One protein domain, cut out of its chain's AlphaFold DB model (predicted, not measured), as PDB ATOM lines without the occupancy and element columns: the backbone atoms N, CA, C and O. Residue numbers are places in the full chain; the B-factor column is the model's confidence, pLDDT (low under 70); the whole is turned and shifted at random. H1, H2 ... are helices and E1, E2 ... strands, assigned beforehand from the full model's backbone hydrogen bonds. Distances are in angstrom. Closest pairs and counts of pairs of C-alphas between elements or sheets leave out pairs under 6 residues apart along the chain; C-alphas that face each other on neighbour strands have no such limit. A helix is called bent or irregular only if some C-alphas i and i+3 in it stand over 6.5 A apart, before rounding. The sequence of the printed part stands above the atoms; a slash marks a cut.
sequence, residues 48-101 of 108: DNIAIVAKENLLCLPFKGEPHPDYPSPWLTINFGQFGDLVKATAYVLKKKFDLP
ATOM      1  N   ASP A  48      24.893  34.501  -3.917       86.38
ATOM      2  CA  ASP A  48      24.298  33.293  -3.347       86.38
ATOM      3  C   ASP A  48      22.772  33.273  -3.483       86.38
ATOM      4  O   ASP A  48      22.148  32.223  -3.331       86.38
ATOM      5  N   ASN A  49      22.157  34.408  -3.828       88.88
ATOM      6  CA  ASN A  49      20.722  34.467  -4.070       88.88
ATOM      7  C   ASN A  49      20.334  33.605  -5.268       88.88
ATOM      8  O   ASN A  49      21.057  33.516  -6.261       88.88
ATOM      9  N   ILE A  50      19.132  33.040  -5.214       92.19
ATOM     10  CA  ILE A  50      18.594  32.238  -6.304       92.19
ATOM     11  C   ILE A  50      18.202  33.135  -7.483       92.19
ATOM     12  O   ILE A  50      17.396  34.054  -7.345       92.19
ATOM     13  N   ALA A  51      18.773  32.850  -8.653       90.12
ATOM     14  CA  ALA A  51      18.495  33.538  -9.910       90.12
ATOM     15  C   ALA A  51      17.472  32.785 -10.769       90.12
ATOM     16  O   ALA A  51      16.635  33.400 -11.427       90.12
ATOM     17  N   ILE A  52      17.544  31.451 -10.778       91.75
ATOM     18  CA  ILE A  52      16.661  30.587 -11.569       91.75
ATOM     19  C   ILE A  52      16.113  29.486 -10.668       91.75
ATOM     20  O   ILE A  52      16.864  28.877  -9.908       91.75
ATOM     21  N   VAL A  53      14.820  29.195 -10.816       94.81
ATOM     22  CA  VAL A  53      14.149  28.016 -10.258       94.81
ATOM     23  C   VAL A  53      13.497  27.269 -11.414       94.81
ATOM     24  O   VAL A  53      12.649  27.830 -12.110       94.81
ATOM     25  N   ALA A  54      13.893  26.022 -11.655       94.06
ATOM     26  CA  ALA A  54      13.378  25.243 -12.778       94.06
ATOM     27  C   ALA A  54      13.486  23.731 -12.542       94.06
ATOM     28  O   ALA A  54      14.227  23.264 -11.682       94.06
ATOM     29  N   LYS A  55      12.740  22.948 -13.328       92.06
ATOM     30  CA  LYS A  55      12.924  21.492 -13.396       92.06
ATOM     31  C   LYS A  55      14.205  21.160 -14.157       92.06
ATOM     32  O   LYS A  55      14.584  21.896 -15.065       92.06
ATOM     33  N   GLU A  56      14.805  20.013 -13.855       90.56
ATOM     34  CA  GLU A  56      16.052  19.548 -14.482       90.56
ATOM     35  C   GLU A  56      16.008  19.580 -16.019       90.56
ATOM     36  O   GLU A  56      16.938  20.061 -16.654       90.56
ATOM     37  N   ASN A  57      14.893  19.180 -16.635       90.00
ATOM     38  CA  ASN A  57      14.749  19.151 -18.094       90.00
ATOM     39  C   ASN A  57      14.737  20.540 -18.767       90.00
ATOM     40  O   ASN A  57      14.785  20.615 -19.992       90.00
ATOM     41  N   LEU A  58      14.610  21.621 -17.991       89.19
ATOM     42  CA  LEU A  58      14.694  23.006 -18.468       89.19
ATOM     43  C   LEU A  58      16.070  23.627 -18.195       89.19
ATOM     44  O   LEU A  58      16.379  24.691 -18.731       89.19
ATOM     45  N   LEU A  59      16.896  22.976 -17.375       85.69
ATOM     46  CA  LEU A  59      18.263  23.395 -17.112       85.69
ATOM     47  C   LEU A  59      19.180  22.777 -18.163       85.69
ATOM     48  O   LEU A  59      19.660  21.654 -18.044       85.69
ATOM     49  N   CYS A  60      19.398  23.528 -19.238       76.19
ATOM     50  CA  CYS A  60      20.344  23.146 -20.277       76.19
ATOM     51  C   CYS A  60      21.788  23.376 -19.815       76.19
ATOM     52  O   CYS A  60      22.071  24.261 -19.004       76.19
ATOM     53  N   LEU A  61      22.723  22.624 -20.402       76.94
ATOM     54  CA  LEU A  61      24.151  22.851 -20.190       76.94
ATOM     55  C   LEU A  61      24.516  24.325 -20.462       76.94
ATOM     56  O   LEU A  61      24.050  24.895 -21.450       76.94
ATOM     57  N   PRO A  62      25.370  24.932 -19.619       77.50
ATOM     58  CA  PRO A  62      26.185  24.288 -18.584       77.50
ATOM     59  C   PRO A  62      25.545  24.254 -17.188       77.50
ATOM     60  O   PRO A  62      26.234  23.924 -16.223       77.50
ATOM     61  N   PHE A  63      24.266  24.599 -17.049       82.56
ATOM     62  CA  PHE A  63      23.646  24.650 -15.736       82.56
ATOM     63  C   PHE A  63      23.474  23.260 -15.124       82.56
ATOM     64  O   PHE A  63      22.941  22.345 -15.748       82.56
ATOM     65  N   LYS A  64      23.901  23.133 -13.868       84.56
ATOM     66  CA  LYS A  64      23.588  22.009 -12.988       84.56
ATOM     67  C   LYS A  64      22.869  22.590 -11.787       84.56
ATOM     68  O   LYS A  64      23.513  23.153 -10.913       84.56
ATOM     69  N   GLY A  65      21.542  22.544 -11.815       90.12
ATOM     70  CA  GLY A  65      20.761  23.091 -10.717       90.12
ATOM     71  C   GLY A  65      20.941  22.270  -9.445       90.12
ATOM     72  O   GLY A  65      21.096  21.048  -9.505       90.12
ATOM     73  N   GLU A  66      20.886  22.941  -8.305       93.00
ATOM     74  CA  GLU A  66      21.024  22.331  -6.986       93.00
ATOM     75  C   GLU A  66      19.699  22.425  -6.214       93.00
ATOM     76  O   GLU A  66      18.970  23.418  -6.354       93.00
ATOM     77  N   PRO A  67      19.339  21.407  -5.412       95.06
ATOM     78  CA  PRO A  67      18.198  21.500  -4.508       95.06
ATOM     79  C   PRO A  67      18.384  22.640  -3.503       95.06
ATOM     80  O   PRO A  67      19.495  22.881  -3.037       95.06
ATOM     81  N   HIS A  68      17.291  23.293  -3.114       94.38
ATOM     82  CA  HIS A  68      17.325  24.384  -2.143       94.38
ATOM     83  C   HIS A  68      16.210  24.213  -1.102       94.38
ATOM     84  O   HIS A  68      15.098  23.863  -1.491       94.38
ATOM     85  N   PRO A  69      16.455  24.466   0.200       94.12
ATOM     86  CA  PRO A  69      15.466  24.248   1.264       94.12
ATOM     87  C   PRO A  69      14.116  24.939   1.033       94.12
ATOM     88  O   PRO A  69      13.072  24.367   1.339       94.12
ATOM     89  N   ASP A  70      14.139  26.138   0.449       95.25
ATOM     90  CA  ASP A  70      12.932  26.938   0.198       95.25
ATOM     91  C   ASP A  70      12.102  26.454  -1.002       95.25
ATOM     92  O   ASP A  70      10.968  26.896  -1.192       95.25
ATOM     93  N   TYR A  71      12.645  25.546  -1.820       93.31
ATOM     94  CA  TYR A  71      11.996  25.063  -3.035       93.31
ATOM     95  C   TYR A  71      11.847  23.538  -2.984       93.31
ATOM     96  O   TYR A  71      12.842  22.812  -2.982       93.31
ATOM     97  N   PRO A  72      10.611  23.006  -2.952       93.88
ATOM     98  CA  PRO A  72      10.406  21.573  -2.807       93.88
ATOM     99  C   PRO A  72      10.870  20.804  -4.051       93.88
ATOM    100  O   PRO A  72      10.911  21.325  -5.164       93.88
ATOM    101  N   SER A  73      11.140  19.511  -3.887       93.38
ATOM    102  CA  SER A  73      11.370  18.613  -5.025       93.38
ATOM    103  C   SER A  73      10.172  18.633  -5.997       93.38
ATOM    104  O   SER A  73       9.026  18.673  -5.535       93.38
ATOM    105  N   PRO A  74      10.381  18.601  -7.332       94.00
ATOM    106  CA  PRO A  74      11.637  18.373  -8.061       94.00
ATOM    107  C   PRO A  74      12.310  19.662  -8.570       94.00
ATOM    108  O   PRO A  74      12.975  19.646  -9.608       94.00
ATOM    109  N   TRP A  75      12.077  20.801  -7.917       95.75
ATOM    110  CA  TRP A  75      12.635  22.074  -8.361       95.75
ATOM    111  C   TRP A  75      14.118  22.175  -8.002       95.75
ATOM    112  O   TRP A  75      14.524  21.881  -6.881       95.75
ATOM    113  N   LEU A  76      14.914  22.598  -8.978       95.50
ATOM    114  CA  LEU A  76      16.332  22.881  -8.827       95.50
ATOM    115  C   LEU A  76      16.568  24.379  -8.983       95.50
ATOM    116  O   LEU A  76      15.793  25.089  -9.634       95.50
ATOM    117  N   THR A  77      17.656  24.848  -8.391       95.31
ATOM    118  CA  THR A  77      17.993  26.265  -8.324       95.31
ATOM    119  C   THR A  77      19.385  26.542  -8.861       95.31
ATOM    120  O   THR A  77      20.255  25.673  -8.850       95.31
ATOM    121  N   ILE A  78      19.584  27.753  -9.368       93.38
ATOM    122  CA  ILE A  78      20.886  28.277  -9.789       93.38
ATOM    123  C   ILE A  78      21.027  29.637  -9.138       93.38
ATOM    124  O   ILE A  78      20.099  30.451  -9.209       93.38
ATOM    125  N   ASN A  79      22.173  29.889  -8.517       92.06
ATOM    126  CA  ASN A  79      22.424  31.167  -7.871       92.06
ATOM    127  C   ASN A  79      22.883  32.249  -8.868       92.06
ATOM    128  O   ASN A  79      23.249  31.973 -10.017       92.06
ATOM    129  N   PHE A  80      22.843  33.509  -8.438       89.38
ATOM    130  CA  PHE A  80      23.244  34.650  -9.261       89.38
ATOM    131  C   PHE A  80      24.712  34.596  -9.688       89.38
ATOM    132  O   PHE A  80      25.019  35.070 -10.782       89.38
ATOM    133  N   GLY A  81      25.598  33.995  -8.889       87.94
ATOM    134  CA  GLY A  81      27.001  33.789  -9.250       87.94
ATOM    135  C   GLY A  81      27.151  32.898 -10.487       87.94
ATOM    136  O   GLY A  81      27.683  33.332 -11.508       87.94
ATOM    137  N   GLN A  82      26.591  31.686 -10.438       88.44
ATOM    138  CA  GLN A  82      26.608  30.728 -11.549       88.44
ATOM    139  C   GLN A  82      25.932  31.292 -12.805       88.44
ATOM    140  O   GLN A  82      26.423  31.115 -13.924       88.44
ATOM    141  N   PHE A  83      24.806  31.987 -12.634       89.12
ATOM    142  CA  PHE A  83      24.117  32.636 -13.744       89.12
ATOM    143  C   PHE A  83      24.961  33.762 -14.364       89.12
ATOM    144  O   PHE A  83      25.114  33.823 -15.587       89.12
ATOM    145  N   GLY A  84      25.557  34.619 -13.532       88.56
ATOM    146  CA  GLY A  84      26.414  35.721 -13.967       88.56
ATOM    147  C   GLY A  84      27.656  35.246 -14.720       88.56
ATOM    148  O   GLY A  84      27.997  35.817 -15.761       88.56
ATOM    149  N   ASP A  85      28.290  34.167 -14.263       87.25
ATOM    150  CA  ASP A  85      29.435  33.557 -14.944       87.25
ATOM    151  C   ASP A  85      29.065  33.053 -16.343       87.25
ATOM    152  O   ASP A  85      29.813  33.284 -17.300       87.25
ATOM    153  N   LEU A  86      27.881  32.449 -16.509       86.75
ATOM    154  CA  LEU A  86      27.409  32.042 -17.833       86.75
ATOM    155  C   LEU A  86      27.182  33.243 -18.753       86.75
ATOM    156  O   LEU A  86      27.570  33.201 -19.926       86.75
ATOM    157  N   VAL A  87      26.553  34.307 -18.250       87.12
ATOM    158  CA  VAL A  87      26.308  35.524 -19.036       87.12
ATOM    159  C   VAL A  87      27.638  36.112 -19.520       87.12
ATOM    160  O   VAL A  87      27.788  36.390 -20.714       87.12
ATOM    161  N   LYS A  88      28.636  36.214 -18.632       86.75
ATOM    162  CA  LYS A  88      29.985  36.702 -18.970       86.75
ATOM    163  C   LYS A  88      30.687  35.791 -19.981       86.75
ATOM    164  O   LYS A  88      31.237  36.287 -20.968       86.75
ATOM    165  N   ALA A  89      30.632  34.473 -19.791       88.44
ATOM    166  CA  ALA A  89      31.222  33.508 -20.719       88.44
ATOM    167  C   ALA A  89      30.568  33.570 -22.110       88.44
ATOM    168  O   ALA A  89      31.264  33.570 -23.129       88.44
ATOM    169  N   THR A  90      29.240  33.694 -22.166       87.00
ATOM    170  CA  THR A  90      28.485  33.827 -23.421       87.00
ATOM    171  C   THR A  90      28.863  35.114 -24.145       87.00
ATOM    172  O   THR A  90      29.190  35.077 -25.333       87.00
ATOM    173  N   ALA A  91      28.902  36.241 -23.428       85.06
ATOM    174  CA  ALA A  91      29.329  37.521 -23.983       85.06
ATOM    175  C   ALA A  91      30.763  37.452 -24.538       85.06
ATOM    176  O   ALA A  91      31.021  37.932 -25.644       85.06
ATOM    177  N   TYR A  92      31.680  36.792 -23.823       87.94
ATOM    178  CA  TYR A  92      33.056  36.586 -24.278       87.94
ATOM    179  C   TYR A  92      33.122  35.778 -25.580       87.94
ATOM    180  O   TYR A  92      33.794  36.193 -26.527       87.94
ATOM    181  N   VAL A  93      32.408  34.651 -25.660       89.25
ATOM    182  CA  VAL A  93      32.374  33.815 -26.872       89.25
ATOM    183  C   VAL A  93      31.791  34.588 -28.052       89.25
ATOM    184  O   VAL A  93      32.368  34.546 -29.139       89.25
ATOM    185  N   LEU A  94      30.693  35.322 -27.845       86.88
ATOM    186  CA  LEU A  94      30.080  36.143 -28.890       86.88
ATOM    187  C   LEU A  94      31.048  37.218 -29.392       86.88
ATOM    188  O   LEU A  94      31.259  37.338 -30.600       86.88
ATOM    189  N   LYS A  95      31.703  37.942 -28.478       85.69
ATOM    190  CA  LYS A  95      32.689  38.968 -28.835       85.69
ATOM    191  C   LYS A  95      33.892  38.373 -29.566       85.69
ATOM    192  O   LYS A  95      34.351  38.954 -30.538       85.69
ATOM    193  N   LYS A  96      34.398  37.210 -29.151       88.75
ATOM    194  CA  LYS A  96      35.557  36.576 -29.803       88.75
ATOM    195  C   LYS A  96      35.240  35.966 -31.164       88.75
ATOM    196  O   LYS A  96      36.095  36.019 -32.040       88.75
ATOM    197  N   LYS A  97      34.059  35.367 -31.340       91.62
ATOM    198  CA  LYS A  97      33.695  34.698 -32.599       91.62
ATOM    199  C   LYS A  97      33.195  35.655 -33.670       91.62
ATOM    200  O   LYS A  97      33.463  35.422 -34.842       91.62
ATOM    201  N   PHE A  98      32.450  36.680 -33.276       89.12
ATOM    202  CA  PHE A  98      31.733  37.540 -34.218       89.12
ATOM    203  C   PHE A  98      32.214  38.993 -34.198       89.12
ATOM    204  O   PHE A  98      31.737  39.784 -35.000       89.12
ATOM    205  N   ASP A  99      33.117  39.349 -33.275       84.31
ATOM    206  CA  ASP A  99      33.610  40.713 -33.043       84.31
ATOM    207  C   ASP A  99      32.510  41.782 -33.043       84.31
ATOM    208  O   ASP A  99      32.655  42.869 -33.596       84.31
ATOM    209  N   LEU A 100      31.383  41.465 -32.397       78.94
ATOM    210  CA  LEU A 100      30.228  42.355 -32.381       78.94
ATOM    211  C   LEU A 100      30.634  43.717 -31.793       78.94
ATOM    212  O   LEU A 100      31.196  43.764 -30.685       78.94
ATOM    213  N   PRO A 101      30.401  44.829 -32.512       78.94
ATOM    214  CA  PRO A 101      30.573  46.148 -31.937       78.94
ATOM    215  C   PRO A 101      29.504  46.368 -30.856       78.94
ATOM    216  O   PRO A 101      28.425  45.769 -30.926       78.94
TER     217      PRO A 101
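AT A GLANCE: This is residues 48 to 101 of the 108 residues of an uncharacterized protein of Neocallimastix californiae (UniProt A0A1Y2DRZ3). A small hairpin of two antiparallel strands, E1 and E2, is joined at one end by a wide loop, residues 56 to 74, part of which folds back past E2. A single long helix, H1, leads off from the end of E2 as an arm, and its residues 92 to 98, with Asp 99 after them, stick out free of the rest. The printed part has 54 residues with two named strands and one named helix, in the order E1, E2, H1 along the chain; the class is mixed, helices and strands. The whole is loose, with a radius of gyration of the C-alphas of 13.6 A, and it is only just elongated, spanning 43 by 22 by 12 A.

IN THESE COORDINATES: The sheet is made of E1, residues 50 to 55, and E2, residues 75 to 79. E1 is 14.1 A long from its first to its last C-alpha and begins at C-alpha 50, (18.594, 32.238, -6.304). E2 is 13.4 A long and ends at C-alpha 79, (22.424, 31.167, -7.871). H1 takes residues 80 to 98, is 26.5 A long, and ends at C-alpha 98, (31.733, 37.540, -34.218).

HOW THE PARTS SIT: E1 and E2 are antiparallel neighbours and form a hairpin, with 152 degrees between their N-to-C directions. C-alphas 50 and 79 face each other at 4.3 A, and C-alphas 55 and 75 face each other at 5.1 A. Across the pair, N 54 and O 76 are within hydrogen-bond range at 2.9 A, and so are N 78 and O 52 at 3.0 A. E2 is joined to H1 by a tight link, with 0 residues between them. The closest C-alphas of E1 and H1 are those of Ala 51 and Phe 80, 4.9 A apart. The centres of E1 and H1 are 18.4 A apart. H1 is not bent, and every O i to N i+4 pair inside it is within hydrogen-bond range. Residues 92 to 99, of which 92 to 98 belong to H1, stand free.

THE WHOLE: The two C-alphas farthest apart in the domain are those of Pro 72 and Pro 101, 43.1 A. The C-alphas of Asp 48 and Pro 101, the first and last printed residues, are 32.0 A apart. The printed part has no cut. The link from E1 to E2 is long, with 19 residues, and holds no named element; its C-alphas lie 5 to 19 A from the mean of all C-alphas. The mean pLDDT of the printed part is 89.0, and no printed residue is under 70.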